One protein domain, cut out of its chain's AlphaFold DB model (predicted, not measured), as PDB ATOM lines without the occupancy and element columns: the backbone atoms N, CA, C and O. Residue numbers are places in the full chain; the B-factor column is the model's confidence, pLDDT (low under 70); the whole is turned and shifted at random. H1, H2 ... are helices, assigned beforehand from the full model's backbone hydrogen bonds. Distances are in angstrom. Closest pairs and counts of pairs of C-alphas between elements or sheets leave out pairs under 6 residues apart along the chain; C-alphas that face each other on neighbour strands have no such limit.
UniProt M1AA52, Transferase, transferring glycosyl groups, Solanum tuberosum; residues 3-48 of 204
ATOM      1  N   TYR A   3     -20.060  16.914  31.972       73.06
ATOM      2  CA  TYR A   3     -20.751  17.098  33.248       73.06
ATOM      3  C   TYR A   3     -19.860  16.875  34.477       73.06
ATOM      4  O   TYR A   3     -20.208  17.383  35.536       73.06
ATOM      5  N   TYR A   4     -18.707  16.199  34.364       78.44
ATOM      6  CA  TYR A   4     -17.838  15.948  35.530       78.44
ATOM      7  C   TYR A   4     -17.255  17.228  36.091       78.44
ATOM      8  O   TYR A   4     -17.323  17.457  37.290       78.44
ATOM      9  N   ARG A   5     -16.769  18.112  35.215       82.94
ATOM     10  CA  ARG A   5     -16.269  19.417  35.645       82.94
ATOM     11  C   ARG A   5     -17.353  20.224  36.355       82.94
ATOM     12  O   ARG A   5     -17.075  20.819  37.385       82.94
ATOM     13  N   LYS A   6     -18.583  20.221  35.829       82.44
ATOM     14  CA  LYS A   6     -19.721  20.906  36.466       82.44
ATOM     15  C   LYS A   6     -20.062  20.296  37.824       82.44
ATOM     16  O   LYS A   6     -20.275  21.037  38.771       82.44
ATOM     17  N   ALA A   7     -20.074  18.968  37.928       85.75
ATOM     18  CA  ALA A   7     -20.320  18.272  39.186       85.75
ATOM     19  C   ALA A   7     -19.229  18.570  40.226       85.75
ATOM     20  O   ALA A   7     -19.553  18.877  41.365       85.75
ATOM     21  N   LEU A   8     -17.954  18.562  39.824       87.75
ATOM     22  CA  LEU A   8     -16.827  18.916  40.692       87.75
ATOM     23  C   LEU A   8     -16.871  20.385  41.116       87.75
ATOM     24  O   LEU A   8     -16.605  20.684  42.273       87.75
ATOM     25  N   LYS A   9     -17.244  21.295  40.208       87.69
ATOM     26  CA  LYS A   9     -17.434  22.719  40.518       87.69
ATOM     27  C   LYS A   9     -18.585  22.923  41.511       87.69
ATOM     28  O   LYS A   9     -18.434  23.683  42.457       87.69
ATOM     29  N   LEU A  10     -19.701  22.210  41.334       87.50
ATOM     30  CA  LEU A  10     -20.833  22.237  42.263       87.50
ATOM     31  C   LEU A  10     -20.467  21.643  43.628       87.50
ATOM     32  O   LEU A  10     -20.842  22.197  44.651       87.50
ATOM     33  N   GLN A  11     -19.726  20.537  43.659       88.06
ATOM     34  CA  GLN A  11     -19.264  19.951  44.913       88.06
ATOM     35  C   GLN A  11     -18.320  20.907  45.650       88.06
ATOM     36  O   GLN A  11     -18.534  21.182  46.823       88.06
ATOM     37  N   ALA A  12     -17.342  21.481  44.943       89.31
ATOM     38  CA  ALA A  12     -16.459  22.503  45.496       89.31
ATOM     39  C   ALA A  12     -17.249  23.698  46.046       89.31
ATOM     40  O   ALA A  12     -16.902  24.235  47.090       89.31
ATOM     41  N   PHE A  13     -18.335  24.089  45.370       89.56
ATOM     42  CA  PHE A  13     -19.212  25.155  45.837       89.56
ATOM     43  C   PHE A  13     -19.867  24.784  47.162       89.56
ATOM     44  O   PHE A  13     -19.770  25.548  48.108       89.56
ATOM     45  N   LEU A  14     -20.471  23.601  47.259       88.12
ATOM     46  CA  LEU A  14     -21.104  23.147  48.499       88.12
ATOM     47  C   LEU A  14     -20.113  23.008  49.666       88.12
ATOM     48  O   LEU A  14     -20.514  23.189  50.810       88.12
ATOM     49  N   ASP A  15     -18.844  22.709  49.379       88.94
ATOM     50  CA  ASP A  15     -17.796  22.578  50.396       88.94
ATOM     51  C   ASP A  15     -17.214  23.935  50.848       88.94
ATOM     52  O   ASP A  15     -16.701  24.033  51.963       88.94
ATOM     53  N   MET A  16     -17.243  24.967  49.993       87.69
ATOM     54  CA  MET A  16     -16.556  26.253  50.222       87.69
ATOM     55  C   MET A  16     -17.480  27.456  50.419       87.69
ATOM     56  O   MET A  16     -17.012  28.490  50.889       87.69
ATOM     57  N   ALA A  17     -18.738  27.368  49.993       86.88
ATOM     58  CA  ALA A  17     -19.678  28.479  50.028       86.88
ATOM     59  C   ALA A  17     -20.061  28.854  51.460       86.88
ATOM     60  O   ALA A  17     -20.296  27.984  52.301       86.88
ATOM     61  N   GLU A  18     -20.186  30.154  51.709       86.31
ATOM     62  CA  GLU A  18     -20.766  30.663  52.948       86.31
ATOM     63  C   GLU A  18     -22.303  30.708  52.852       86.31
ATOM     64  O   GLU A  18     -22.885  30.593  51.769       86.31
ATOM     65  N   ASP A  19     -22.994  30.899  53.980       84.69
ATOM     66  CA  ASP A  19     -24.466  30.915  54.021       84.69
ATOM     67  C   ASP A  19     -25.071  31.952  53.053       84.69
ATOM     68  O   ASP A  19     -26.093  31.696  52.411       84.69
ATOM     69  N   GLU A  20     -24.424  33.113  52.896       81.75
ATOM     70  CA  GLU A  20     -24.848  34.157  51.956       81.75
ATOM     71  C   GLU A  20     -24.740  33.711  50.490       81.75
ATOM     72  O   GLU A  20     -25.627  34.008  49.682       81.75
ATOM     73  N   ASP A  21     -23.690  32.962  50.147       81.19
ATOM     74  CA  ASP A  21     -23.475  32.409  48.808       81.19
ATOM     75  C   ASP A  21     -24.503  31.316  48.491       81.19
ATOM     76  O   ASP A  21     -25.054  31.261  47.387       81.19
ATOM     77  N   ILE A  22     -24.815  30.465  49.476       81.19
ATOM     78  CA  ILE A  22     -25.841  29.421  49.359       81.19
ATOM     79  C   ILE A  22     -27.221  30.048  49.129       81.19
ATOM     80  O   ILE A  22     -27.973  29.577  48.270       81.19
ATOM     81  N   LEU A  23     -27.543  31.129  49.847       80.50
ATOM     82  CA  LEU A  23     -28.797  31.872  49.686       80.50
ATOM     83  C   LEU A  23     -28.905  32.563  48.317       80.50
ATOM     84  O   LEU A  23     -29.997  32.612  47.749       80.50
ATOM     85  N   GLN A  24     -27.797  33.079  47.774       79.62
ATOM     86  CA  GLN A  24     -27.757  33.636  46.412       79.62
ATOM     87  C   GLN A  24     -27.853  32.551  45.329       79.62
ATOM     88  O   GLN A  24     -28.384  32.805  44.244       79.62
ATOM     89  N   GLY A  25     -27.386  31.340  45.635       78.06
ATOM     90  CA  GLY A  25     -27.466  30.167  44.780       78.06
ATOM     91  C   GLY A  25     -26.346  30.081  43.737       78.06
ATOM     92  O   GLY A  25     -25.824  31.077  43.237       78.06
ATOM     93  N   TYR A  26     -26.013  28.846  43.355       76.06
ATOM     94  CA  TYR A  26     -24.901  28.516  42.451       76.06
ATOM     95  C   TYR A  26     -24.939  29.273  41.107       76.06
ATOM     96  O   TYR A  26     -23.920  29.790  40.643       76.06
ATOM     97  N   ASP A  27     -26.126  29.409  40.505       76.81
ATOM     98  CA  ASP A  27     -26.304  30.086  39.214       76.81
ATOM     99  C   ASP A  27     -25.976  31.588  39.272       76.81
ATOM    100  O   ASP A  27     -25.590  32.177  38.258       76.81
ATOM    101  N   ALA A  28     -26.131  32.229  40.436       72.75
ATOM    102  CA  ALA A  28     -25.787  33.638  40.612       72.75
ATOM    103  C   ALA A  28     -24.263  33.844  40.605       72.75
ATOM    104  O   ALA A  28     -23.775  34.818  40.027       72.75
ATOM    105  N   ILE A  29     -23.520  32.891  41.168       71.12
ATOM    106  CA  ILE A  29     -22.058  32.934  41.308       71.12
ATOM    107  C   ILE A  29     -21.362  32.590  39.988       71.12
ATOM    108  O   ILE A  29     -20.358  33.213  39.634       71.12
ATOM    109  N   GLU A  30     -21.927  31.683  39.181       69.88
ATOM    110  CA  GLU A  30     -21.431  31.458  37.813       69.88
ATOM    111  C   GLU A  30     -21.524  32.717  36.940       69.88
ATOM    112  O   GLU A  30     -20.694  32.910  36.053       69.88
ATOM    113  N   ARG A  31     -22.506  33.591  37.189       67.25
ATOM    114  CA  ARG A  31     -22.743  34.790  36.372       67.25
ATOM    115  C   ARG A  31     -21.899  35.994  36.775       67.25
ATOM    116  O   ARG A  31     -21.704  36.875  35.940       67.25
ATOM    117  N   LYS A  32     -21.431  36.066  38.024       62.78
ATOM    118  CA  LYS A  32     -20.827  37.290  38.573       62.78
ATOM    119  C   LYS A  32     -19.308  37.416  38.436       62.78
ATOM    120  O   LYS A  32     -18.791  38.500  38.663       62.78
ATOM    121  N   ASN A  33     -18.592  36.393  37.965       62.38
ATOM    122  CA  ASN A  33     -17.124  36.437  37.830       62.38
ATOM    123  C   ASN A  33     -16.410  36.816  39.155       62.38
ATOM    124  O   ASN A  33     -15.387  37.499  39.155       62.38
ATOM    125  N   ASP A  34     -16.990  36.375  40.278       77.31
ATOM    126  CA  ASP A  34     -16.505  36.626  41.637       77.31
ATOM    127  C   ASP A  34     -15.278  35.761  41.978       77.31
ATOM    128  O   ASP A  34     -15.009  34.733  41.346       77.31
ATOM    129  N   THR A  35     -14.542  36.148  43.024       85.94
ATOM    130  CA  THR A  35     -13.360  35.423  43.529       85.94
ATOM    131  C   THR A  35     -13.656  33.957  43.835       85.94
ATOM    132  O   THR A  35     -12.857  33.091  43.473       85.94
ATOM    133  N   LEU A  36     -14.814  33.666  44.437       86.62
ATOM    134  CA  LEU A  36     -15.271  32.303  44.700       86.62
ATOM    135  C   LEU A  36     -15.411  31.513  43.393       86.62
ATOM    136  O   LEU A  36     -14.856  30.428  43.273       86.62
ATOM    137  N   SER A  37     -16.052  32.079  42.366       86.44
ATOM    138  CA  SER A  37     -16.217  31.414  41.065       86.44
ATOM    139  C   SER A  37     -14.872  31.008  40.448       86.44
ATOM    140  O   SER A  37     -14.718  29.871  39.996       86.44
ATOM    141  N   ALA A  38     -13.864  31.885  40.516       87.94
ATOM    142  CA  ALA A  38     -12.513  31.582  40.045       87.94
ATOM    143  C   ALA A  38     -11.836  30.456  40.851       87.94
ATOM    144  O   ALA A  38     -11.175  29.592  40.269       87.94
ATOM    145  N   GLN A  39     -12.017  30.424  42.176       90.06
ATOM    146  CA  GLN A  39     -11.496  29.347  43.029       90.06
ATOM    147  C   GLN A  39     -12.151  27.997  42.714       90.06
ATOM    148  O   GLN A  39     -11.455  26.988  42.586       90.06
ATOM    149  N   LEU A  40     -13.471  27.985  42.518       90.50
ATOM    150  CA  LEU A  40     -14.226  26.785  42.156       90.50
ATOM    151  C   LEU A  40     -13.785  26.221  40.802       90.50
ATOM    152  O   LEU A  40     -13.644  25.008  40.639       90.50
ATOM    153  N   GLU A  41     -13.533  27.096  39.826       88.31
ATOM    154  CA  GLU A  41     -12.990  26.691  38.529       88.31
ATOM    155  C   GLU A  41     -11.585  26.113  38.646       88.31
ATOM    156  O   GLU A  41     -11.329  25.040  38.097       88.31
ATOM    157  N   ALA A  42     -10.707  26.764  39.412       89.50
ATOM    158  CA  ALA A  42      -9.362  26.264  39.665       89.50
ATOM    159  C   ALA A  42      -9.391  24.882  40.337       89.50
ATOM    160  O   ALA A  42      -8.648  23.986  39.935       89.50
ATOM    161  N   MET A  43     -10.275  24.668  41.315       90.31
ATOM    162  CA  MET A  43     -10.454  23.360  41.945       90.31
ATOM    163  C   MET A  43     -10.906  22.286  40.960       90.31
ATOM    164  O   MET A  43     -10.318  21.203  40.928       90.31
ATOM    165  N   ALA A  44     -11.915  22.577  40.139       89.12
ATOM    166  CA  ALA A  44     -12.399  21.620  39.153       89.12
ATOM    167  C   ALA A  44     -11.304  21.269  38.125       89.12
ATOM    168  O   ALA A  44     -11.112  20.094  37.813       89.12
ATOM    169  N   ASP A  45     -10.538  22.264  37.664       86.75
ATOM    170  CA  ASP A  45      -9.458  22.089  36.686       86.75
ATOM    171  C   ASP A  45      -8.228  21.362  37.264       86.75
ATOM    172  O   ASP A  45      -7.507  20.688  36.523       86.75
ATOM    173  N   MET A  46      -7.986  21.456  38.579       86.75
ATOM    174  CA  MET A  46      -6.963  20.663  39.275       86.75
ATOM    175  C   MET A  46      -7.372  19.196  39.435       86.75
ATOM    176  O   MET A  46      -6.515  18.314  39.411       86.75
ATOM    177  N   LYS A  47      -8.666  18.927  39.638       87.12
ATOM    178  CA  LYS A  47      -9.178  17.579  39.924       87.12
ATOM    179  C   LYS A  47      -9.483  16.771  38.672       87.12
ATOM    180  O   LYS A  47      -9.412  15.546  38.719       87.12
ATOM    181  N   PHE A  48      -9.831  17.430  37.571       86.69
ATOM    182  CA  PHE A  48     -10.253  16.741  36.363       86.69
ATOM    183  C   PHE A  48      -9.763  17.440  35.099       86.69
ATOM    184  O   PHE A  48     -10.043  18.611  34.855       86.69
TER     185      PHE A  48
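This is residues 3 to 48 of the 204 residues of the protein "Transferase, transferring glycosyl groups" of Solanum tuberosum (UniProt M1AA52). Two longer helices, H1 and H4, cross each other at a steep angle and run opposite ways, and two short helices, H2 and H3, take the chain round from the last residue of H1 to the first residue of H4. H2 lies at one end of the long axis, away from H4, while the first and last printed residues lie toward the other end. The printed part has 46 residues with four named helices, in the order H1, H2, H3, H4, and no named strand; the class is all helix. It is compact, with a radius of gyration of the C-alphas of 9.7 A, and elongated in outline, with spans of 27 by 17 by 16 A.

H1, residues 3 to 16, touches H4, residues 35 to 47, and the closest C-alphas, those of Lys 9 and Ala 44, are 5.3 A apart. The two run opposite ways at a steep tilt of 53 degrees. H2, residues 19 to 24, touches no helix; it is close to H1 but not clearly touching, with the closest C-alphas, Leu 14 and Ile 22, 7.9 A apart. H3, residues 26 to 32, is about perpendicular to H1, at 88 degrees, and close but not clearly touching, with the C-alphas of Phe 13 and Tyr 26 the closest at 7.4 A. H2 and H3 are also close but not clearly touching, about perpendicular at 76 degrees, and their closest C-alphas, those of Asp 21 and Ile 29, are 7.7 A apart. H3 and H4 only just touch, only at the corner by their link, with 3 pairs of C-alphas within 8 A; H4 takes part with residues 36 to 37 alone, and the closest C-alphas are those of Ile 29 and Ser 37, at 6.0 A. H2 and H4 are apart. In H1, H2 and H4 every O i to N i+4 pair is within hydrogen-bond range; in H3, 2 of 3 are.

H1 begins at C-alpha 3, (-20.751, 17.098, 33.248), and measures 19.7 A from first to last C-alpha. H2 begins at C-alpha 19, (-24.466, 30.915, 54.021), and measures 8.7 A. H3 measures 10.4 A, from Tyr 26 to Lys 32. H4 measures 18.7 A and ends at C-alpha 47, (-9.178, 17.579, 39.924).

The two C-alphas farthest apart, those of Glu 20 and Phe 48, are 27.6 A from each other, while those of Tyr 3 and Phe 48, the first and last printed, are 11.0 A apart. The printed part has no cut, and the links H1 to H2, H2 to H3 and H3 to H4 are tight. The mean pLDDT of the printed part is 82.7; residues 30 to 33 are under 70.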